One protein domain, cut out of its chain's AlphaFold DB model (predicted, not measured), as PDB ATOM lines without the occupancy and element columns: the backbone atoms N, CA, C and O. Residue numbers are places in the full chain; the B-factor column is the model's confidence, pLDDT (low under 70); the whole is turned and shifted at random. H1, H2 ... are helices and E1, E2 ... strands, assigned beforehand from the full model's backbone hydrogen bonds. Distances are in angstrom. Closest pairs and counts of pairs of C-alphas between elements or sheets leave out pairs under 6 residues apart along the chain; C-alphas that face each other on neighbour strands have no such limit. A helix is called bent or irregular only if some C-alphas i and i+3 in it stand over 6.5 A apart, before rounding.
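Overview. This is residues 16 to 185 of the 193 residues of an uncharacterized protein of Aspergillus neoniger (strain CBS 115656) (UniProt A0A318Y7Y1). A strongly twisted sheet of six strands curls round one long helix, H3, which covers one face, while the shorter H5 packs on the other face. H1 is near H3 and away from the sheet, and residues 65 to 70 and residues 119 to 125, of which 120 to 124 belong to H4, stick out. The 170 printed residues have five named helices and six named strands, in the order E1 H1 E2 H2 H3 E3 E4 H4 E5 H5 E6; the mixed sheet runs E1 E5 E4 E3 E2 E6, and the class is mixed, helices and strands. The whole is compact, with a radius of gyration of the C-alphas of 16.1 A and spans of 43 by 43 by 31 A.

Arrangement. Start at edge strand E1, residues 16 to 21, antiparallel to E5, residues 129 to 135: N 18 and O 132, 2.9 A apart, are within hydrogen-bond range. Next, E5 is antiparallel to E4, residues 109 to 115, at 129 degrees, with N 114 and O 131 at 2.8 A. E4 forms a hairpin with E3, residues 101 to 106, where N 104 and O 111 are 3.0 A apart. E3 is parallel to E2, residues 53 to 58, with N 56 and O 103 at 2.8 A. E2 is parallel to the other edge strand, E6, residues 177 to 181, with N 180 and O 55 at 2.9 A. H3, residues 71 to 93, is on the sheet; its closest C-alphas to E3 are Leu 83 and Gly 102, 7.0 A apart. H2, residues 62 to 65, and H3 only just touch, only at the corner, with 3 pairs of C-alphas within 8 A, the closest Tyr 64 and Gly 71, 4.9 A; H3 does so with residue 71 alone. E2, H2, H3 and E3 form a strand-helix-strand unit, two parallel neighbour strands joined through helices, with a right-handed crossover. H5, residues 147 to 155, is on the opposite face from H3, at a height over the sheet of 9.2 A. H1, residues 26 to 35, and H4, residues 120 to 124, are not on the sheet; H1 and H3 are near each other, with 5 pairs within 10 A. Every O i to N i+4 pair is within range in H1 and H5, 16 of 19 in H3 and 0 of 1 in H4, whose O i to N i+3 pairs give 0 of 2; H2 is too short for an i+4 pair.

Along the chain. Find C-alpha 16 at (116.176, 111.479, 168.153), where E1 begins. H3 runs 33.4 A from C-alpha 71 at (115.353, 93.333, 154.647); it has a kink of 34 degrees near residue 78 and is only just irregular, C-alphas 74 and 77 being 7.0 A apart. E4 spans 20.2 A and E5 19.7 A. E6 ends at C-alpha 181, (108.081, 106.692, 142.675).

Size, cuts and confidence. The C-alphas farthest apart, Arg 26 and His 166, are 47.0 A apart. The printed part has no cut; the long links are H1 to E2, E5 to H5 and H5 to E6. Mean pLDDT of the printed part is 70.5, and residues 35 to 52, 58 to 76, 118 to 127 and 161 to 185 are under 70.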
ATOM      1  N   SER A  16     114.746 111.229 168.299       90.12
ATOM      2  CA  SER A  16     116.176 111.479 168.153       90.12
ATOM      3  C   SER A  16     116.606 111.320 166.702       90.12
ATOM      4  O   SER A  16     115.875 110.794 165.858       90.12
ATOM      5  N   VAL A  17     117.801 111.817 166.392       89.88
ATOM      6  CA  VAL A  17     118.369 111.778 165.047       89.88
ATOM      7  C   VAL A  17     119.735 111.112 165.092       89.88
ATOM      8  O   VAL A  17     120.573 111.450 165.925       89.88
ATOM      9  N   THR A  18     119.967 110.189 164.161       89.69
ATOM     10  CA  THR A  18     121.274 109.565 163.929       89.69
ATOM     11  C   THR A  18     121.759 109.905 162.527       89.69
ATOM     12  O   THR A  18     120.992 109.854 161.568       89.69
ATOM     13  N   THR A  19     123.043 110.227 162.382       89.88
ATOM     14  CA  THR A  19     123.653 110.403 161.059       89.88
ATOM     15  C   THR A  19     123.951 109.044 160.434       89.88
ATOM     16  O   THR A  19     124.696 108.247 161.001       89.88
ATOM     17  N   LEU A  20     123.421 108.818 159.237       87.25
ATOM     18  CA  LEU A  20     123.741 107.676 158.394       87.25
ATOM     19  C   LEU A  20     124.664 108.129 157.261       87.25
ATOM     20  O   LEU A  20     124.268 108.927 156.411       87.25
ATOM     21  N   THR A  21     125.883 107.595 157.237       85.69
ATOM     22  CA  THR A  21     126.877 107.863 156.188       85.69
ATOM     23  C   THR A  21     126.927 106.694 155.215       85.69
ATOM     24  O   THR A  21     127.023 105.538 155.630       85.69
ATOM     25  N   LEU A  22     126.898 106.982 153.916       81.75
ATOM     26  CA  LEU A  22     127.137 105.976 152.889       81.75
ATOM     27  C   LEU A  22     128.633 105.734 152.718       81.75
ATOM     28  O   LEU A  22     129.356 106.584 152.200       81.75
ATOM     29  N   ASP A  23     129.074 104.538 153.097       80.62
ATOM     30  CA  ASP A  23     130.417 104.060 152.794       80.62
ATOM     31  C   ASP A  23     130.456 103.534 151.347       80.62
ATOM     32  O   ASP A  23     129.922 102.465 151.021       80.62
ATOM     33  N   LEU A  24     130.997 104.351 150.439       77.38
ATOM     34  CA  LEU A  24     131.185 104.016 149.028       77.38
ATOM     35  C   LEU A  24     132.673 103.834 148.746       77.38
ATOM     36  O   LEU A  24     133.488 104.705 149.055       77.38
ATOM     37  N   ASN A  25     133.031 102.746 148.065       82.12
ATOM     38  CA  ASN A  25     134.380 102.589 147.550       82.12
ATOM     39  C   ASN A  25     134.665 103.638 146.456       82.12
ATOM     40  O   ASN A  25     133.772 104.308 145.931       82.12
ATOM     41  N   ARG A  26     135.935 103.778 146.063       78.56
ATOM     42  CA  ARG A  26     136.355 104.799 145.088       78.56
ATOM     43  C   ARG A  26     135.606 104.718 143.750       78.56
ATOM     44  O   ARG A  26     135.322 105.755 143.152       78.56
ATOM     45  N   ALA A  27     135.319 103.512 143.258       80.44
ATOM     46  CA  ALA A  27     134.608 103.325 141.996       80.44
ATOM     47  C   ALA A  27     133.129 103.711 142.129       80.44
ATOM     48  O   ALA A  27     132.602 104.413 141.267       80.44
ATOM     49  N   GLU A  28     132.486 103.317 143.226       78.81
ATOM     50  CA  GLU A  28     131.095 103.648 143.544       78.81
ATOM     51  C   GLU A  28     130.906 105.148 143.781       78.81
ATOM     52  O   GLU A  28     129.986 105.733 143.222       78.81
ATOM     53  N   SER A  29     131.807 105.795 144.526       78.62
ATOM     54  CA  SER A  29     131.801 107.249 144.740       78.62
ATOM     55  C   SER A  29     131.967 108.007 143.419       78.62
ATOM     56  O   SER A  29     131.182 108.903 143.101       78.62
ATOM     57  N   LYS A  30     132.918 107.585 142.573       77.00
ATOM     58  CA  LYS A  30     133.091 108.158 141.233       77.00
ATOM     59  C   LYS A  30     131.822 107.997 140.388       77.00
ATOM     60  O   LYS A  30     131.403 108.957 139.744       77.00
ATOM     61  N   ARG A  31     131.200 106.812 140.395       74.44
ATOM     62  CA  ARG A  31     129.921 106.569 139.705       74.44
ATOM     63  C   ARG A  31     128.809 107.452 140.272       74.44
ATOM     64  O   ARG A  31     128.123 108.076 139.479       74.44
ATOM     65  N   PHE A  32     128.680 107.581 141.593       75.94
ATOM     66  CA  PHE A  32     127.684 108.438 142.246       75.94
ATOM     67  C   PHE A  32     127.808 109.902 141.795       75.94
ATOM     68  O   PHE A  32     126.826 110.503 141.358       75.94
ATOM     69  N   LEU A  33     129.022 110.462 141.837       73.56
ATOM     70  CA  LEU A  33     129.288 111.857 141.464       73.56
ATOM     71  C   LEU A  33     129.052 112.116 139.967       73.56
ATOM     72  O   LEU A  33     128.449 113.126 139.595       73.56
ATOM     73  N   HIS A  34     129.487 111.199 139.098       70.12
ATOM     74  CA  HIS A  34     129.270 111.326 137.652       70.12
ATOM     75  C   HIS A  34     127.837 111.035 137.230       70.12
ATOM     76  O   HIS A  34     127.380 111.597 136.240       70.12
ATOM     77  N   ALA A  35     127.125 110.186 137.971       63.25
ATOM     78  CA  ALA A  35     125.754 109.855 137.648       63.25
ATOM     79  C   ALA A  35     124.840 111.068 137.791       63.25
ATOM     80  O   ALA A  35     123.796 111.027 137.166       63.25
ATOM     81  N   SER A  36     125.229 112.113 138.550       52.94
ATOM     82  CA  SER A  36     124.478 113.333 138.930       52.94
ATOM     83  C   SER A  36     123.416 113.839 137.942       52.94
ATOM     84  O   SER A  36     122.346 114.240 138.399       52.94
ATOM     85  N   GLN A  37     123.624 113.712 136.632       50.81
ATOM     86  CA  GLN A  37     122.680 114.129 135.587       50.81
ATOM     87  C   GLN A  37     121.446 113.217 135.409       50.81
ATOM     88  O   GLN A  37     120.398 113.701 134.998       50.81
ATOM     89  N   ASP A  38     121.516 111.945 135.808       47.97
ATOM     90  CA  ASP A  38     120.470 110.943 135.563       47.97
ATOM     91  C   ASP A  38     119.774 110.509 136.856       47.97
ATOM     92  O   ASP A  38     120.103 109.467 137.431       47.97
ATOM     93  N   VAL A  39     118.869 111.331 137.390       52.28
ATOM     94  CA  VAL A  39     117.723 110.794 138.143       52.28
ATOM     95  C   VAL A  39     116.621 110.706 137.088       52.28
ATOM     96  O   VAL A  39     115.912 111.692 136.881       52.28
ATOM     97  N   PRO A  40     116.569 109.614 136.294       42.16
ATOM     98  CA  PRO A  40     115.754 109.562 135.092       42.16
ATOM     99  C   PRO A  40     114.300 109.702 135.479       42.16
ATOM    100  O   PRO A  40     113.867 109.217 136.515       42.16
ATOM    101  N   GLY A  41     113.583 110.444 134.661       44.31
ATOM    102  CA  GLY A  41     112.393 111.129 135.086       44.31
ATOM    103  C   GLY A  41     112.638 112.619 134.996       44.31
ATOM    104  O   GLY A  41     111.863 113.282 134.338       44.31
ATOM    105  N   THR A  42     113.764 113.169 135.481       48.78
ATOM    106  CA  THR A  42     113.819 114.610 135.766       48.78
ATOM    107  C   THR A  42     113.779 115.639 134.614       48.78
ATOM    108  O   THR A  42     113.882 116.852 134.837       48.78
ATOM    109  N   THR A  43     113.523 115.205 133.389       40.44
ATOM    110  CA  THR A  43     113.560 116.030 132.180       40.44
ATOM    111  C   THR A  43     112.455 117.100 132.080       40.44
ATOM    112  O   THR A  43     112.614 118.029 131.295       40.44
ATOM    113  N   GLU A  44     111.415 117.071 132.932       46.22
ATOM    114  CA  GLU A  44     110.397 118.144 133.113       46.22
ATOM    115  C   GLU A  44     110.378 118.805 134.533       46.22
ATOM    116  O   GLU A  44     109.594 119.710 134.803       46.22
ATOM    117  N   TYR A  45     111.240 118.420 135.485       52.66
ATOM    118  CA  TYR A  45     110.738 117.647 136.648       52.66
ATOM    119  C   TYR A  45     111.073 118.127 138.073       52.66
ATOM    120  O   TYR A  45     111.101 117.338 139.006       52.66
ATOM    121  N   TRP A  46     111.312 119.413 138.254       58.44
ATOM    122  CA  TRP A  46     110.907 120.110 139.486       58.44
ATOM    123  C   TRP A  46     110.631 121.528 139.023       58.44
ATOM    124  O   TRP A  46     111.462 122.421 139.200       58.44
ATOM    125  N   SER A  47     109.574 121.718 138.232       56.16
ATOM    126  CA  SER A  47     109.170 123.051 137.762       56.16
ATOM    127  C   SER A  47     108.860 123.980 138.939       56.16
ATOM    128  O   SER A  47     109.068 125.188 138.836       56.16
ATOM    129  N   ALA A  48     108.477 123.394 140.075       60.00
ATOM    130  CA  ALA A  48     108.395 124.013 141.383       60.00
ATOM    131  C   ALA A  48     109.245 123.230 142.409       60.00
ATOM    132  O   ALA A  48     109.469 122.028 142.232       60.00
ATOM    133  N   PRO A  49     109.756 123.901 143.452       63.47
ATOM    134  CA  PRO A  49     110.415 123.246 144.581       63.47
ATOM    135  C   PRO A  49     109.433 122.361 145.374       63.47
ATOM    136  O   PRO A  49     108.252 122.703 145.445       63.47
ATOM    137  N   PRO A  50     109.902 121.260 145.996       68.31
ATOM    138  CA  PRO A  50     109.044 120.413 146.813       68.31
ATOM    139  C   PRO A  50     108.569 121.154 148.064       68.31
ATOM    140  O   PRO A  50     109.307 121.944 148.666       68.31
ATOM    141  N   THR A  51     107.341 120.865 148.480       63.66
ATOM    142  CA  THR A  51     106.694 121.548 149.603       63.66
ATOM    143  C   THR A  51     107.388 121.193 150.912       63.66
ATOM    144  O   THR A  51     107.675 122.083 151.716       63.66
ATOM    145  N   SER A  52     107.680 119.907 151.158       65.94
ATOM    146  CA  SER A  52     108.278 119.467 152.438       65.94
ATOM    147  C   SER A  52     108.933 118.083 152.418       65.94
ATOM    148  O   SER A  52     110.040 117.931 152.936       65.94
ATOM    149  N   ILE A  53     108.262 117.073 151.849       74.75
ATOM    150  CA  ILE A  53     108.636 115.659 152.008       74.75
ATOM    151  C   ILE A  53     108.748 114.979 150.645       74.75
ATOM    152  O   ILE A  53     107.806 114.998 149.853       74.75
ATOM    153  N   LEU A  54     109.876 114.311 150.412       79.38
ATOM    154  CA  LEU A  54     110.066 113.396 149.290       79.38
ATOM    155  C   LEU A  54     109.675 111.984 149.709       79.38
ATOM    156  O   LEU A  54     110.260 111.424 150.635       79.38
ATOM    157  N   TRP A  55     108.722 111.384 149.006       76.88
ATOM    158  CA  TRP A  55     108.320 110.004 149.274       76.88
ATOM    159  C   TRP A  55     108.932 109.055 148.257       76.88
ATOM    160  O   TRP A  55     108.615 109.161 147.078       76.88
ATOM    161  N   LEU A  56     109.754 108.115 148.714       76.56
ATOM    162  CA  LEU A  56     110.400 107.076 147.923       76.56
ATOM    163  C   LEU A  56     109.779 105.720 148.267       76.56
ATOM    164  O   LEU A  56     110.088 105.137 149.303       76.56
ATOM    165  N   SER A  57     108.908 105.204 147.397       72.69
ATOM    166  CA  SER A  57     108.275 103.890 147.586       72.69
ATOM    167  C   SER A  57     108.907 102.821 146.699       72.69
ATOM    168  O   SER A  57     109.220 103.086 145.539       72.69
ATOM    169  N   CYS A  58     109.067 101.624 147.258       68.69
ATOM    170  CA  CYS A  58     109.527 100.421 146.578       68.69
ATOM    171  C   CYS A  58     108.562  99.265 146.864       68.69
ATOM    172  O   CYS A  58     108.153  99.041 148.010       68.69
ATOM    173  N   HIS A  59     108.211  98.509 145.824       65.69
ATOM    174  CA  HIS A  59     107.463  97.270 145.983       65.69
ATOM    175  C   HIS A  59     108.419  96.144 146.408       65.69
ATOM    176  O   HIS A  59     109.342  95.812 145.662       65.69
ATOM    177  N   PRO A  60     108.232  95.530 147.592       61.09
ATOM    178  CA  PRO A  60     109.120  94.472 148.038       61.09
ATOM    179  C   PRO A  60     108.998  93.258 147.113       61.09
ATOM    180  O   PRO A  60     107.908  92.733 146.891       61.09
ATOM    181  N   HIS A  61     110.128  92.754 146.615       57.31
ATOM    182  CA  HIS A  61     110.185  91.376 146.135       57.31
ATOM    183  C   HIS A  61     110.028  90.415 147.327       57.31
ATOM    184  O   HIS A  61     110.378  90.761 148.453       57.31
ATOM    185  N   ASN A  62     109.543  89.190 147.093       51.12
ATOM    186  CA  ASN A  62     109.295  88.186 148.146       51.12
ATOM    187  C   ASN A  62     110.503  87.915 149.074       51.12
ATOM    188  O   ASN A  62     110.312  87.459 150.197       51.12
ATOM    189  N   SER A  63     111.729  88.222 148.636       51.31
ATOM    190  CA  SER A  63     112.964  88.159 149.431       51.31
ATOM    191  C   SER A  63     113.070  89.221 150.537       51.31
ATOM    192  O   SER A  63     113.936  89.111 151.397       51.31
ATOM    193  N   TYR A  64     112.207  90.240 150.562       52.06
ATOM    194  CA  TYR A  64     112.155  91.232 151.643       52.06
ATOM    195  C   TYR A  64     111.667  90.631 152.969       52.06
ATOM    196  O   TYR A  64     112.114  91.038 154.038       52.06
ATOM    197  N   TYR A  65     110.806  89.611 152.893       54.72
ATOM    198  CA  TYR A  65     110.297  88.865 154.047       54.72
ATOM    199  C   TYR A  65     111.240  87.746 154.508       54.72
ATOM    200  O   TYR A  65     110.806  86.845 155.232       54.72
ATOM    201  N   ASP A  66     112.507  87.758 154.077       50.53
ATOM    202  CA  ASP A  66     113.454  86.741 154.512       50.53
ATOM    203  C   ASP A  66     113.561  86.769 156.046       50.53
ATOM    204  O   ASP A  66     113.753  87.824 156.663       50.53
ATOM    205  N   ARG A  67     113.354  85.599 156.660       44.97
ATOM    206  CA  ARG A  67     112.973  85.389 158.076       44.97
ATOM    207  C   ARG A  67     113.952  85.955 159.115       44.97
ATOM    208  O   ARG A  67     113.635  85.960 160.300       44.97
ATOM    209  N   ASP A  68     115.105  86.447 158.677       53.00
ATOM    210  CA  ASP A  68     116.216  86.909 159.508       53.00
ATOM    211  C   ASP A  68     116.210  88.426 159.792       53.00
ATOM    212  O   ASP A  68     117.170  88.944 160.366       53.00
ATOM    213  N   GLY A  69     115.189  89.181 159.358       50.47
ATOM    214  CA  GLY A  69     115.084  90.622 159.656       50.47
ATOM    215  C   GLY A  69     116.137  91.498 158.956       50.47
ATOM    216  O   GLY A  69     116.391  92.632 159.363       50.47
ATOM    217  N   LYS A  70     116.770  90.987 157.891       55.34
ATOM    218  CA  LYS A  70     117.831  91.674 157.127       55.34
ATOM    219  C   LYS A  70     117.307  92.553 155.977       55.34
ATOM    220  O   LYS A  70     118.117  93.185 155.302       55.34
ATOM    221  N   GLY A  71     115.985  92.643 155.783       61.06
ATOM    222  CA  GLY A  71     115.353  93.333 154.647       61.06
ATOM    223  C   GLY A  71     115.761  94.803 154.492       61.06
ATOM    224  O   GLY A  71     116.132  95.229 153.402       61.06
ATOM    225  N   TRP A  72     115.805  95.568 155.590       69.06
ATOM    226  CA  TRP A  72     116.231  96.974 155.550       69.06
ATOM    227  C   TRP A  72     117.714  97.158 155.225       69.06
ATOM    228  O   TRP A  72     118.048  98.073 154.479       69.06
ATOM    229  N   LYS A  73     118.603  96.282 155.715       66.75
ATOM    230  CA  LYS A  73     120.051  96.392 155.450       66.75
ATOM    231  C   LYS A  73     120.375  96.266 153.960       66.75
ATOM    232  O   LYS A  73     121.274  96.942 153.474       66.75
ATOM    233  N   ALA A  74     119.628  95.431 153.236       62.78
ATOM    234  CA  ALA A  74     119.785  95.274 151.789       62.78
ATOM    235  C   ALA A  74     119.300  96.504 150.998       62.78
ATOM    236  O   ALA A  74     119.766  96.760 149.891       62.78
ATOM    237  N   ILE A  75     118.373  97.276 151.568       66.25
ATOM    238  CA  ILE A  75     117.671  98.363 150.877       66.25
ATOM    239  C   ILE A  75     118.253  99.739 151.216       66.25
ATOM    240  O   ILE A  75     118.254 100.636 150.368       66.25
ATOM    241  N   GLU A  76     118.823  99.870 152.413       69.94
ATOM    242  CA  GLU A  76     119.358 101.107 152.967       69.94
ATOM    243  C   GLU A  76     120.358 101.759 152.021       69.94
ATOM    244  O   GLU A  76     120.127 102.875 151.577       69.94
ATOM    245  N   ARG A  77     121.405 101.047 151.599       76.56
ATOM    246  CA  ARG A  77     122.463 101.648 150.776       76.56
ATOM    247  C   ARG A  77     121.927 102.252 149.476       76.56
ATOM    248  O   ARG A  77     122.254 103.387 149.141       76.56
ATOM    249  N   LYS A  78     121.087 101.502 148.761       76.19
ATOM    250  CA  LYS A  78     120.573 101.887 147.443       76.19
ATOM    251  C   LYS A  78     119.566 103.028 147.527       76.19
ATOM    252  O   LYS A  78     119.696 104.000 146.793       76.19
ATOM    253  N   HIS A  79     118.601 102.931 148.435       79.88
ATOM    254  CA  HIS A  79     117.520 103.911 148.526       79.88
ATOM    255  C   HIS A  79     117.965 105.179 149.260       79.88
ATOM    256  O   HIS A  79     117.561 106.276 148.883       79.88
ATOM    257  N   VAL A  80     118.869 105.062 150.241       84.31
ATOM    258  CA  VAL A  80     119.517 106.227 150.860       84.31
ATOM    259  C   VAL A  80     120.399 106.946 149.843       84.31
ATOM    260  O   VAL A  80     120.360 108.171 149.787       84.31
ATOM    261  N   ALA A  81     121.123 106.228 148.975       80.38
ATOM    262  CA  ALA A  81     121.871 106.861 147.885       80.38
ATOM    263  C   ALA A  81     120.953 107.641 146.936       80.38
ATOM    264  O   ALA A  81     121.276 108.774 146.574       80.38
ATOM    265  N   THR A  82     119.792 107.087 146.573       79.19
ATOM    266  CA  THR A  82     118.774 107.811 145.791       79.19
ATOM    267  C   THR A  82     118.310 109.069 146.502       79.19
ATOM    268  O   THR A  82     118.233 110.128 145.882       79.19
ATOM    269  N   LEU A  83     118.013 108.962 147.797       82.94
ATOM    270  CA  LEU A  83     117.494 110.073 148.579       82.94
ATOM    271  C   LEU A  83     118.518 111.205 148.704       82.94
ATOM    272  O   LEU A  83     118.187 112.352 148.413       82.94
ATOM    273  N   ILE A  84     119.775 110.885 149.035       83.88
ATOM    274  CA  ILE A  84     120.883 111.858 149.069       83.88
ATOM    275  C   ILE A  84     120.991 112.565 147.730       83.88
ATOM    276  O   ILE A  84     121.094 113.785 147.665       83.88
ATOM    277  N   ARG A  85     120.927 111.800 146.644       80.12
ATOM    278  CA  ARG A  85     121.050 112.350 145.305       80.12
ATOM    279  C   ARG A  85     119.889 113.273 144.936       80.12
ATOM    280  O   ARG A  85     120.115 114.315 144.321       80.12
ATOM    281  N   ALA A  86     118.667 112.925 145.332       79.56
ATOM    282  CA  ALA A  86     117.513 113.802 145.186       79.56
ATOM    283  C   ALA A  86     117.718 115.111 145.965       79.56
ATOM    284  O   ALA A  86     117.551 116.184 145.383       79.56
ATOM    285  N   PHE A  87     118.168 115.036 147.224       82.62
ATOM    286  CA  PHE A  87     118.495 116.216 148.029       82.62
ATOM    287  C   PHE A  87     119.565 117.089 147.367       82.62
ATOM    288  O   PHE A  87     119.338 118.283 147.188       82.62
ATOM    289  N   THR A  88     120.678 116.508 146.908       79.88
ATOM    290  CA  THR A  88     121.747 117.246 146.212       79.88
ATOM    291  C   THR A  88     121.220 117.983 144.978       79.88
ATOM    292  O   THR A  88     121.524 119.160 144.781       79.88
ATOM    293  N   ASN A  89     120.395 117.326 144.161       77.50
ATOM    294  CA  ASN A  89     119.833 117.929 142.951       77.50
ATOM    295  C   ASN A  89     118.843 119.061 143.269       77.50
ATOM    296  O   ASN A  89     118.876 120.111 142.622       77.50
ATOM    297  N   ILE A  90     117.981 118.871 144.272       78.56
ATOM    298  CA  ILE A  90     117.043 119.903 144.735       78.56
ATOM    299  C   ILE A  90     117.811 121.103 145.286       78.56
ATOM    300  O   ILE A  90     117.512 122.233 144.907       78.56
ATOM    301  N   ARG A  91     118.843 120.871 146.103       80.38
ATOM    302  CA  ARG A  91     119.693 121.917 146.683       80.38
ATOM    303  C   ARG A  91     120.433 122.722 145.617       80.38
ATOM    304  O   ARG A  91     120.485 123.944 145.711       80.38
ATOM    305  N   ALA A  92     120.951 122.065 144.579       78.12
ATOM    306  CA  ALA A  92     121.608 122.742 143.462       78.12
ATOM    307  C   ALA A  92     120.652 123.679 142.698       78.12
ATOM    308  O   ALA A  92     121.068 124.735 142.223       78.12
ATOM    309  N   LYS A  93     119.370 123.309 142.589       76.06
ATOM    310  CA  LYS A  93     118.350 124.102 141.889       76.06
ATOM    311  C   LYS A  93     117.705 125.173 142.772       76.06
ATOM    312  O   LYS A  93     117.386 126.258 142.290       76.06
ATOM    313  N   PHE A  94     117.515 124.872 144.051       77.69
ATOM    314  CA  PHE A  94     116.825 125.706 145.027       77.69
ATOM    315  C   PHE A  94     117.679 125.833 146.305       77.69
ATOM    316  O   PHE A  94     117.369 125.236 147.339       77.69
ATOM    317  N   PRO A  95     118.770 126.617 146.265       80.62
ATOM    318  CA  PRO A  95     119.767 126.645 147.336       80.62
ATOM    319  C   PRO A  95     119.237 127.179 148.671       80.62
ATOM    320  O   PRO A  95     119.785 126.848 149.718       80.62
ATOM    321  N   THR A  96     118.158 127.966 148.654       82.19
ATOM    322  CA  THR A  96     117.602 128.651 149.833       82.19
ATOM    323  C   THR A  96     116.500 127.875 150.554       82.19
ATOM    324  O   THR A  96     115.893 128.422 151.474       82.19
ATOM    325  N   LEU A  97     116.177 126.651 150.127       78.62
ATOM    326  CA  LEU A  97     115.151 125.848 150.799       78.62
ATOM    327  C   LEU A  97     115.577 125.508 152.231       78.62
ATOM    328  O   LEU A  97     116.762 125.333 152.516       78.62
ATOM    329  N   GLN A  98     114.610 125.345 153.124       82.19
ATOM    330  CA  GLN A  98     114.834 124.611 154.367       82.19
ATOM    331  C   GLN A  98     115.290 123.172 154.036       82.19
ATOM    332  O   GLN A  98     115.128 122.729 152.889       82.19
ATOM    333  N   PRO A  99     115.903 122.442 154.987       85.50
ATOM    334  CA  PRO A  99     116.256 121.043 154.773       85.50
ATOM    335  C   PRO A  99     115.071 120.252 154.222       85.50
ATOM    336  O   PRO A  99     113.952 120.373 154.727       85.50
ATOM    337  N   VAL A 100     115.313 119.454 153.189       83.12
ATOM    338  CA  VAL A 100     114.272 118.593 152.621       83.12
ATOM    339  C   VAL A 100     114.179 117.309 153.444       83.12
ATOM    340  O   VAL A 100     115.194 116.734 153.842       83.12
ATOM    341  N   TYR A 101     112.960 116.851 153.709       86.81
ATOM    342  CA  TYR A 101     112.711 115.614 154.443       86.81
ATOM    343  C   TYR A 101     112.366 114.495 153.466       86.81
ATOM    344  O   TYR A 101     111.883 114.736 152.360       86.81
ATOM    345  N   GLY A 102     112.650 113.258 153.852       85.88
ATOM    346  CA  GLY A 102     112.469 112.092 153.002       85.88
ATOM    347  C   GLY A 102     111.823 110.942 153.749       85.88
ATOM    348  O   GLY A 102     112.084 110.739 154.932       85.88
ATOM    349  N   VAL A 103     111.023 110.155 153.043       86.25
ATOM    350  CA  VAL A 103     110.517 108.874 153.530       86.25
ATOM    351  C   VAL A 103     110.909 107.793 152.544       86.25
ATOM    352  O   VAL A 103     110.658 107.929 151.349       86.25
ATOM    353  N   ILE A 104     111.510 106.717 153.043       85.56
ATOM    354  CA  ILE A 104     111.691 105.480 152.279       85.56
ATOM    355  C   ILE A 104     110.632 104.501 152.771       85.56
ATOM    356  O   ILE A 104     110.595 104.188 153.960       85.56
ATOM    357  N   ALA A 105     109.782 104.032 151.864       80.94
ATOM    358  CA  ALA A 105     108.679 103.123 152.135       80.94
ATOM    359  C   ALA A 105     108.868 101.809 151.373       80.94
ATOM    360  O   ALA A 105     109.023 101.814 150.150       80.94
ATOM    361  N   ILE A 106     108.828 100.685 152.082       78.31
ATOM    362  CA  ILE A 106     108.954  99.345 151.507       78.31
ATOM    363  C   ILE A 106     107.776  98.509 151.991       78.31
ATOM    364  O   ILE A 106     107.704  98.113 153.155       78.31
ATOM    365  N   GLY A 107     106.833  98.241 151.092       77.12
ATOM    366  CA  GLY A 107     105.555  97.662 151.497       77.12
ATOM    367  C   GLY A 107     104.861  98.578 152.509       77.12
ATOM    368  O   GLY A 107     104.490  99.693 152.160       77.12
ATOM    369  N   VAL A 108     104.716  98.095 153.744       78.31
ATOM    370  CA  VAL A 108     104.079  98.812 154.865       78.31
ATOM    371  C   VAL A 108     105.081  99.445 155.834       78.31
ATOM    372  O   VAL A 108     104.686 100.205 156.715       78.31
ATOM    373  N   ASP A 109     106.372  99.140 155.690       84.56
ATOM    374  CA  ASP A 109     107.414  99.634 156.585       84.56
ATOM    375  C   ASP A 109     108.029 100.925 156.035       84.56
ATOM    376  O   ASP A 109     108.335 101.049 154.847       84.56
ATOM    377  N   LEU A 110     108.266 101.882 156.926       86.94
ATOM    378  CA  LEU A 110     108.706 103.238 156.632       86.94
ATOM    379  C   LEU A 110     109.973 103.576 157.419       86.94
ATOM    380  O   LEU A 110     110.128 103.205 158.584       86.94
ATOM    381  N   ARG A 111     110.857 104.361 156.809       90.06
ATOM    382  CA  ARG A 111     111.956 105.052 157.489       90.06
ATOM    383  C   ARG A 111     111.946 106.527 157.138       90.06
ATOM    384  O   ARG A 111     111.727 106.895 155.985       90.06
ATOM    385  N   LEU A 112     112.199 107.348 158.148       90.69
ATOM    386  CA  LEU A 112     112.069 108.797 158.091       90.69
ATOM    387  C   LEU A 112     113.463 109.428 158.088       90.69
ATOM    388  O   LEU A 112     114.314 109.064 158.905       90.69
ATOM    389  N   TYR A 113     113.688 110.376 157.186       90.81
ATOM    390  CA  TYR A 113     114.994 110.975 156.927       90.81
ATOM    391  C   TYR A 113     114.916 112.495 156.766       90.81
ATOM    392  O   TYR A 113     113.875 113.050 156.412       90.81
ATOM    393  N   ARG A 114     116.049 113.166 156.971       91.12
ATOM    394  CA  ARG A 114     116.276 114.580 156.662       91.12
ATOM    395  C   ARG A 114     117.591 114.742 155.906       91.12
ATOM    396  O   ARG A 114     118.565 114.028 156.157       91.12
ATOM    397  N   GLU A 115     117.607 115.686 154.975       88.12
ATOM    398  CA  GLU A 115     118.830 116.200 154.367       88.12
ATOM    399  C   GLU A 115     119.790 116.679 155.460       88.12
ATOM    400  O   GLU A 115     119.466 117.579 156.236       88.12
ATOM    401  N   ARG A 116     121.002 116.119 155.493       86.88
ATOM    402  CA  ARG A 116     122.073 116.691 156.301       86.88
ATOM    403  C   ARG A 116     122.662 117.876 155.538       86.88
ATOM    404  O   ARG A 116     123.290 117.691 154.498       86.88
ATOM    405  N   LEU A 117     122.472 119.085 156.058       79.00
ATOM    406  CA  LEU A 117     123.175 120.259 155.547       79.00
ATOM    407  C   LEU A 117     124.624 120.203 156.037       79.00
ATOM    408  O   LEU A 117     124.874 120.238 157.242       79.00
ATOM    409  N   ASN A 118     125.570 120.086 155.109       69.69
ATOM    410  CA  ASN A 118     126.988 120.122 155.448       69.69
ATOM    411  C   ASN A 118     127.356 121.521 155.958       69.69
ATOM    412  O   ASN A 118     126.959 122.530 155.369       69.69
ATOM    413  N   THR A 119     128.122 121.581 157.043       65.81
ATOM    414  CA  THR A 119     128.853 122.796 157.416       65.81
ATOM    415  C   THR A 119     129.994 123.030 156.419       65.81
ATOM    416  O   THR A 119     130.341 122.127 155.655       65.81
ATOM    417  N   GLU A 120     130.575 124.234 156.396       53.53
ATOM    418  CA  GLU A 120     131.656 124.583 155.453       53.53
ATOM    419  C   GLU A 120     132.823 123.574 155.492       53.53
ATOM    420  O   GLU A 120     133.318 123.187 154.437       53.53
ATOM    421  N   ASP A 121     133.158 123.043 156.674       52.19
ATOM    422  CA  ASP A 121     134.210 122.028 156.851       52.19
ATOM    423  C   ASP A 121     133.809 120.623 156.342       52.19
ATOM    424  O   ASP A 121     134.643 119.873 155.840       52.19
ATOM    425  N   ASP A 122     132.527 120.243 156.431       53.28
ATOM    426  CA  ASP A 122     132.024 118.940 155.951       53.28
ATOM    427  C   ASP A 122     131.848 118.908 154.420       53.28
ATOM    428  O   ASP A 122     131.806 117.834 153.808       53.28
ATOM    429  N   ALA A 123     131.721 120.081 153.788       53.19
ATOM    430  CA  ALA A 123     131.550 120.210 152.346       53.19
ATOM    431  C   ALA A 123     132.816 119.812 151.567       53.19
ATOM    432  O   ALA A 123     132.697 119.252 150.474       53.19
ATOM    433  N   GLU A 124     134.005 120.036 152.137       46.88
ATOM    434  CA  GLU A 124     135.288 119.642 151.531       46.88
ATOM    435  C   GLU A 124     135.480 118.116 151.496       46.88
ATOM    436  O   GLU A 124     136.057 117.583 150.547       46.88
ATOM    437  N   ASP A 125     134.921 117.399 152.475       50.25
ATOM    438  CA  ASP A 125     135.033 115.940 152.601       50.25
ATOM    439  C   ASP A 125     134.037 115.164 151.719       50.25
ATOM    440  O   ASP A 125     134.113 113.934 151.628       50.25
ATOM    441  N   GLY A 126     133.075 115.843 151.078       58.00
ATOM    442  CA  GLY A 126     132.113 115.221 150.160       58.00
ATOM    443  C   GLY A 126     131.314 114.061 150.772       58.00
ATOM    444  O   GLY A 126     130.874 113.164 150.047       58.00
ATOM    445  N   LYS A 127     131.154 114.036 152.104       69.69
ATOM    446  CA  LYS A 127     130.495 112.933 152.816       69.69
ATOM    447  C   LYS A 127     129.035 112.837 152.387       69.69
ATOM    448  O   LYS A 127     128.237 113.745 152.608       69.69
ATOM    449  N   LEU A 128     128.686 111.698 151.796       80.62
ATOM    450  CA  LEU A 128     127.315 111.362 151.437       80.62
ATOM    451  C   LEU A 128     126.602 110.860 152.692       80.62
ATOM    452  O   LEU A 128     126.807 109.721 153.112       80.62
ATOM    453  N   ALA A 129     125.792 111.716 153.306       86.12
ATOM    454  CA  ALA A 129     125.096 111.390 154.540       86.12
ATOM    455  C   ALA A 129     123.668 111.943 154.574       86.12
ATOM    456  O   ALA A 129     123.348 112.950 153.943       86.12
ATOM    457  N   VAL A 130     122.824 111.278 155.357       89.38
ATOM    458  CA  VAL A 130     121.495 111.750 155.757       89.38
ATOM    459  C   VAL A 130     121.351 111.643 157.259       89.38
ATOM    460  O   VAL A 130     122.064 110.899 157.929       89.38
ATOM    461  N   GLU A 131     120.379 112.359 157.784       92.50
ATOM    462  CA  GLU A 131     119.905 112.176 159.141       92.50
ATOM    463  C   GLU A 131     118.702 111.237 159.124       92.50
ATOM    464  O   GLU A 131     117.767 111.442 158.357       92.50
ATOM    465  N   GLN A 132     118.731 110.188 159.940       93.06
ATOM    466  CA  GLN A 132     117.623 109.255 160.132       93.06
ATOM    467  C   GLN A 132     116.960 109.532 161.478       93.06
ATOM    468  O   GLN A 132     117.653 109.656 162.491       93.06
ATOM    469  N   PHE A 133     115.629 109.573 161.500       92.69
ATOM    470  CA  PHE A 133     114.862 109.731 162.734       92.69
ATOM    471  C   PHE A 133     114.626 108.398 163.432       92.69
ATOM    472  O   PHE A 133     114.392 107.366 162.798       92.69
ATOM    473  N   TRP A 134     114.671 108.467 164.753       93.44
ATOM    474  CA  TRP A 134     114.412 107.380 165.679       93.44
ATOM    475  C   TRP A 134     113.384 107.860 166.702       93.44
ATOM    476  O   TRP A 134     113.394 109.031 167.074       93.44
ATOM    477  N   PHE A 135     112.527 106.965 167.172       91.00
ATOM    478  CA  PHE A 135     111.549 107.221 168.225       91.00
ATOM    479  C   PHE A 135     111.639 106.089 169.241       91.00
ATOM    480  O   PHE A 135     111.439 104.941 168.857       91.00
ATOM    481  N   ASN A 136     111.969 106.371 170.503       89.44
ATOM    482  CA  ASN A 136     112.135 105.327 171.529       89.44
ATOM    483  C   ASN A 136     112.969 104.117 171.046       89.44
ATOM    484  O   ASN A 136     112.535 102.972 171.134       89.44
ATOM    485  N   GLU A 137     114.149 104.388 170.474       86.75
ATOM    486  CA  GLU A 137     115.080 103.393 169.897       86.75
ATOM    487  C   GLU A 137     114.574 102.641 168.644       86.75
ATOM    488  O   GLU A 137     115.323 101.879 168.029       86.75
ATOM    489  N   GLN A 138     113.342 102.888 168.201       89.62
ATOM    490  CA  GLN A 138     112.777 102.358 166.963       89.62
ATOM    491  C   GLN A 138     113.109 103.276 165.785       89.62
ATOM    492  O   GLN A 138     112.978 104.494 165.866       89.62
ATOM    493  N   ASN A 139     113.511 102.689 164.657       89.19
ATOM    494  CA  ASN A 139     113.871 103.434 163.447       89.19
ATOM    495  C   ASN A 139     113.198 102.921 162.170       89.19
ATOM    496  O   ASN A 139     113.555 103.375 161.087       89.19
ATOM    497  N   VAL A 140     112.272 101.968 162.302       89.44
ATOM    498  CA  VAL A 140     111.390 101.438 161.255       89.44
ATOM    499  C   VAL A 140     109.971 101.584 161.776       89.44
ATOM    500  O   VAL A 140     109.694 101.098 162.866       89.44
ATOM    501  N   PHE A 141     109.093 102.223 161.017       87.75
ATOM    502  CA  PHE A 141     107.717 102.524 161.407       87.75
ATOM    503  C   PHE A 141     106.748 101.794 160.492       87.75
ATOM    504  O   PHE A 141     106.910 101.831 159.278       87.75
ATOM    505  N   HIS A 142     105.724 101.163 161.043       86.00
ATOM    506  CA  HIS A 142     104.690 100.520 160.245       86.00
ATOM    507  C   HIS A 142     103.566 101.517 159.939       86.00
ATOM    508  O   HIS A 142     102.984 102.095 160.856       86.00
ATOM    509  N   ASP A 143     103.212 101.663 158.664       75.44
ATOM    510  CA  ASP A 143     102.230 102.630 158.147       75.44
ATOM    511  C   ASP A 143     100.894 102.675 158.911       75.44
ATOM    512  O   ASP A 143     100.338 103.750 159.105       75.44
ATOM    513  N   TYR A 144     100.386 101.531 159.367       75.44
ATOM    514  CA  TYR A 144      99.122 101.401 160.076       75.44
ATOM    515  C   TYR A 144      99.272 101.505 161.596       75.44
ATOM    516  O   TYR A 144      98.439 102.119 162.259       75.44
ATOM    517  N   LYS A 145     100.304 100.876 162.172       83.31
ATOM    518  CA  LYS A 145     100.457 100.787 163.637       83.31
ATOM    519  C   LYS A 145     101.092 102.037 164.234       83.31
ATOM    520  O   LYS A 145     100.705 102.445 165.322       83.31
ATOM    521  N   ASP A 146     102.008 102.648 163.494       86.25
ATOM    522  CA  ASP A 146     102.829 103.768 163.953       86.25
ATOM    523  C   ASP A 146     102.406 105.086 163.288       86.25
ATOM    524  O   ASP A 146     103.139 106.073 163.309       86.25
ATOM    525  N   ILE A 147     101.204 105.125 162.699       81.69
ATOM    526  CA  ILE A 147     100.708 106.273 161.934       81.69
ATOM    527  C   ILE A 147     100.708 107.570 162.747       81.69
ATOM    528  O   ILE A 147     101.028 108.628 162.215       81.69
ATOM    529  N   GLU A 148     100.391 107.504 164.041       84.06
ATOM    530  CA  GLU A 148     100.376 108.684 164.910       84.06
ATOM    531  C   GLU A 148     101.791 109.217 165.180       84.06
ATOM    532  O   GLU A 148     101.986 110.430 165.219       84.06
ATOM    533  N   ILE A 149     102.798 108.339 165.257       87.81
ATOM    534  CA  ILE A 149     104.211 108.734 165.370       87.81
ATOM    535  C   ILE A 149     104.648 109.436 164.080       87.81
ATOM    536  O   ILE A 149     105.250 110.509 164.121       87.81
ATOM    537  N   VAL A 150     104.289 108.875 162.920       83.69
ATOM    538  CA  VAL A 150     104.587 109.485 161.614       83.69
ATOM    539  C   VAL A 150     103.899 110.845 161.478       83.69
ATOM    540  O   VAL A 150     104.543 111.811 161.076       83.69
ATOM    541  N   LYS A 151     102.628 110.971 161.880       79.12
ATOM    542  CA  LYS A 151     101.899 112.252 161.915       79.12
ATOM    543  C   LYS A 151     102.589 113.284 162.801       79.12
ATOM    544  O   LYS A 151     102.735 114.439 162.401       79.12
ATOM    545  N   GLN A 152     103.026 112.871 163.987       82.12
ATOM    546  CA  GLN A 152     103.735 113.740 164.917       82.12
ATOM    547  C   GLN A 152     105.060 114.225 164.317       82.12
ATOM    548  O   GLN A 152     105.329 115.427 164.335       82.12
ATOM    549  N   TRP A 153     105.839 113.333 163.698       85.69
ATOM    550  CA  TRP A 153     107.044 113.706 162.954       85.69
ATOM    551  C   TRP A 153     106.734 114.700 161.831       85.69
ATOM    552  O   TRP A 153     107.359 115.756 161.768       85.69
ATOM    553  N   MET A 154     105.727 114.433 160.996       78.94
ATOM    554  CA  MET A 154     105.337 115.333 159.904       78.94
ATOM    555  C   MET A 154     104.970 116.734 160.405       78.94
ATOM    556  O   MET A 154     105.368 117.726 159.803       78.94
ATOM    557  N   SER A 155     104.275 116.837 161.541       77.31
ATOM    558  CA  SER A 155     103.903 118.127 162.142       77.31
ATOM    559  C   SER A 155     105.095 118.966 162.637       77.31
ATOM    560  O   SER A 155     104.958 120.170 162.871       77.31
ATOM    561  N   SER A 156     106.267 118.339 162.793       77.88
ATOM    562  CA  SER A 156     107.517 119.012 163.165       77.88
ATOM    563  C   SER A 156     108.302 119.550 161.963       77.88
ATOM    564  O   SER A 156     109.264 120.295 162.136       77.88
ATOM    565  N   ILE A 157     107.907 119.192 160.738       79.44
ATOM    566  CA  ILE A 157     108.650 119.556 159.533       79.44
ATOM    567  C   ILE A 157     108.337 121.008 159.145       79.44
ATOM    568  O   ILE A 157     107.164 121.378 159.020       79.44
ATOM    569  N   PRO A 158     109.356 121.859 158.930       75.38
ATOM    570  CA  PRO A 158     109.144 123.188 158.384       75.38
ATOM    571  C   PRO A 158     108.732 123.091 156.914       75.38
ATOM    572  O   PRO A 158     109.370 122.405 156.113       75.38
ATOM    573  N   LEU A 159     107.680 123.819 156.548       72.62
ATOM    574  CA  LEU A 159     107.216 123.881 155.170       72.62
ATOM    575  C   LEU A 159     108.117 124.824 154.361       72.62
ATOM    576  O   LEU A 159     108.424 125.935 154.796       72.62
ATOM    577  N   ASN A 160     108.512 124.413 153.156       73.19
ATOM    578  CA  ASN A 160     109.190 125.307 152.219       73.19
ATOM    579  C   ASN A 160     108.208 126.286 151.556       73.19
ATOM    580  O   ASN A 160     108.589 127.409 151.229       73.19
ATOM    581  N   PHE A 161     106.952 125.863 151.385       68.38
ATOM    582  CA  PHE A 161     105.855 126.632 150.792       68.38
ATOM    583  C   PHE A 161     104.525 126.216 151.427       68.38
ATOM    584  O   PHE A 161     104.423 125.132 151.996       68.38
ATOM    585  N   GLU A 162     103.499 127.059 151.324       64.31
ATOM    586  CA  GLU A 162     102.148 126.656 151.718       64.31
ATOM    587  C   GLU A 162     101.621 125.566 150.762       64.31
ATOM    588  O   GLU A 162     101.710 125.737 149.543       64.31
ATOM    589  N   PRO A 163     101.089 124.444 151.280       56.53
ATOM    590  CA  PRO A 163     100.538 123.379 150.454       56.53
ATOM    591  C   PRO A 163      99.257 123.829 149.745       56.53
ATOM    592  O   PRO A 163      98.444 124.569 150.300       56.53
ATOM    593  N   ASP A 164      99.051 123.331 148.525       53.62
ATOM    594  CA  ASP A 164      97.824 123.577 147.766       53.62
ATOM    595  C   ASP A 164      96.615 122.929 148.472       53.62
ATOM    596  O   ASP A 164      96.538 121.710 148.649       53.62
ATOM    597  N   THR A 165      95.663 123.762 148.895       51.34
ATOM    598  CA  THR A 165      94.506 123.387 149.730       51.34
ATOM    599  C   THR A 165      93.398 122.645 148.970       51.34
ATOM    600  O   THR A 165      92.398 122.243 149.569       51.34
ATOM    601  N   HIS A 166      93.545 122.423 147.660       48.75
ATOM    602  CA  HIS A 166      92.520 121.791 146.821       48.75
ATOM    603  C   HIS A 166      92.499 120.241 146.842       48.75
ATOM    604  O   HIS A 166      91.621 119.641 146.214       48.75
ATOM    605  N   LEU A 167      93.401 119.563 147.567       44.75
ATOM    606  CA  LEU A 167      93.528 118.092 147.596       44.75
ATOM    607  C   LEU A 167      92.981 117.468 148.913       44.75
ATOM    608  O   LEU A 167      93.508 117.734 149.984       44.75
ATOM    609  N   LYS A 168      91.952 116.602 148.829       39.59
ATOM    610  CA  LYS A 168      91.284 115.841 149.934       39.59
ATOM    611  C   LYS A 168      91.691 114.340 149.956       39.59
ATOM    612  O   LYS A 168      92.023 113.827 148.888       39.59
ATOM    613  N   SER A 169      91.619 113.525 151.029       51.41
ATOM    614  CA  SER A 169      91.405 113.794 152.470       51.41
ATOM    615  C   SER A 169      91.973 112.778 153.491       51.41
ATOM    616  O   SER A 169      91.944 113.112 154.653       51.41
ATOM    617  N   ASP A 170      92.504 111.577 153.202       45.00
ATOM    618  CA  ASP A 170      92.694 110.635 154.356       45.00
ATOM    619  C   ASP A 170      94.152 110.221 154.664       45.00
ATOM    620  O   ASP A 170      94.466 109.808 155.774       45.00
ATOM    621  N   LEU A 171      95.083 110.425 153.727       45.06
ATOM    622  CA  LEU A 171      96.544 110.280 153.944       45.06
ATOM    623  C   LEU A 171      97.339 111.456 153.351       45.06
ATOM    624  O   LEU A 171      98.383 111.841 153.866       45.06
ATOM    625  N   LYS A 172      96.785 112.084 152.305       46.12
ATOM    626  CA  LYS A 172      97.278 113.327 151.689       46.12
ATOM    627  C   LYS A 172      96.959 114.589 152.503       46.12
ATOM    628  O   LYS A 172      97.530 115.637 152.227       46.12
ATOM    629  N   GLU A 173      96.062 114.493 153.488       44.94
ATOM    630  CA  GLU A 173      95.600 115.635 154.299       44.94
ATOM    631  C   GLU A 173      96.636 116.136 155.311       44.94
ATOM    632  O   GLU A 173      96.493 117.224 155.854       44.94
ATOM    633  N   LEU A 174      97.733 115.401 155.510       47.28
ATOM    634  CA  LEU A 174      98.824 115.802 156.402       47.28
ATOM    635  C   LEU A 174      99.953 116.534 155.663       47.28
ATOM    636  O   LEU A 174     101.113 116.403 156.022       47.28
ATOM    637  N   TYR A 175      99.570 117.358 154.683       45.09
ATOM    638  CA  TYR A 175     100.387 118.337 153.951       45.09
ATOM    639  C   TYR A 175     101.198 117.782 152.768       45.09
ATOM    640  O   TYR A 175     102.292 117.255 152.924       45.09
ATOM    641  N   GLY A 176     100.646 117.960 151.559       49.72
ATOM    642  CA  GLY A 176     101.397 118.141 150.307       49.72
ATOM    643  C   GLY A 176     102.536 117.153 150.071       49.72
ATOM    644  O   GLY A 176     103.706 117.522 150.120       49.72
ATOM    645  N   TRP A 177     102.196 115.891 149.828       56.56
ATOM    646  CA  TRP A 177     103.190 114.900 149.441       56.56
ATOM    647  C   TRP A 177     103.597 115.190 148.000       56.56
ATOM    648  O   TRP A 177     102.725 115.231 147.129       56.56
ATOM    649  N   ASP A 178     104.896 115.325 147.748       56.31
ATOM    650  CA  ASP A 178     105.463 115.305 146.400       56.31
ATOM    651  C   ASP A 178     106.015 113.890 146.149       56.31
ATOM    652  O   ASP A 178     107.197 113.622 146.398       56.31
ATOM    653  N   PRO A 179     105.163 112.916 145.765       53.72
ATOM    654  CA  PRO A 179     105.592 111.533 145.643       53.72
ATOM    655  C   PRO A 179     106.616 111.371 144.519       53.72
ATOM    656  O   PRO A 179     106.372 111.764 143.379       53.72
ATOM    657  N   ILE A 180     107.737 110.716 144.828       52.69
ATOM    658  CA  ILE A 180     108.725 110.261 143.849       52.69
ATOM    659  C   ILE A 180     108.701 108.730 143.829       52.69
ATOM    660  O   ILE A 180     109.278 108.052 144.678       52.69
ATOM    661  N   PHE A 181     108.058 108.146 142.828       51.44
ATOM    662  CA  PHE A 181     108.081 106.692 142.675       51.44
ATOM    663  C   PHE A 181     109.454 106.234 142.161       51.44
ATOM    664  O   PHE A 181     109.886 106.647 141.083       51.44
ATOM    665  N   ILE A 182     110.142 105.382 142.935       47.38
ATOM    666  CA  ILE A 182     111.493 104.889 142.610       47.38
ATOM    667  C   ILE A 182     111.487 104.013 141.357       47.38
ATOM    668  O   ILE A 182     112.485 103.994 140.647       47.38
ATOM    669  N   ASP A 183     110.375 103.349 141.034       44.31
ATOM    670  CA  ASP A 183     110.269 102.488 139.846       44.31
ATOM    671  C   ASP A 183     110.504 103.247 138.521       44.31
ATOM    672  O   ASP A 183     110.811 102.637 137.499       44.31
ATOM    673  N   LEU A 184     110.415 104.584 138.533       43.72
ATOM    674  CA  LEU A 184     110.742 105.456 137.396       43.72
ATOM    675  C   LEU A 184     112.222 105.868 137.350       43.72
ATOM    676  O   LEU A 184     112.686 106.397 136.340       43.72
ATOM    677  N   LEU A 185     112.975 105.624 138.422       49.97
ATOM    678  CA  LEU A 185     114.378 105.978 138.547       49.97
ATOM    679  C   LEU A 185     115.219 104.751 138.180       49.97
ATOM    680  O   LEU A 185     115.218 103.740 138.875       49.97
TER     681      LEU A 185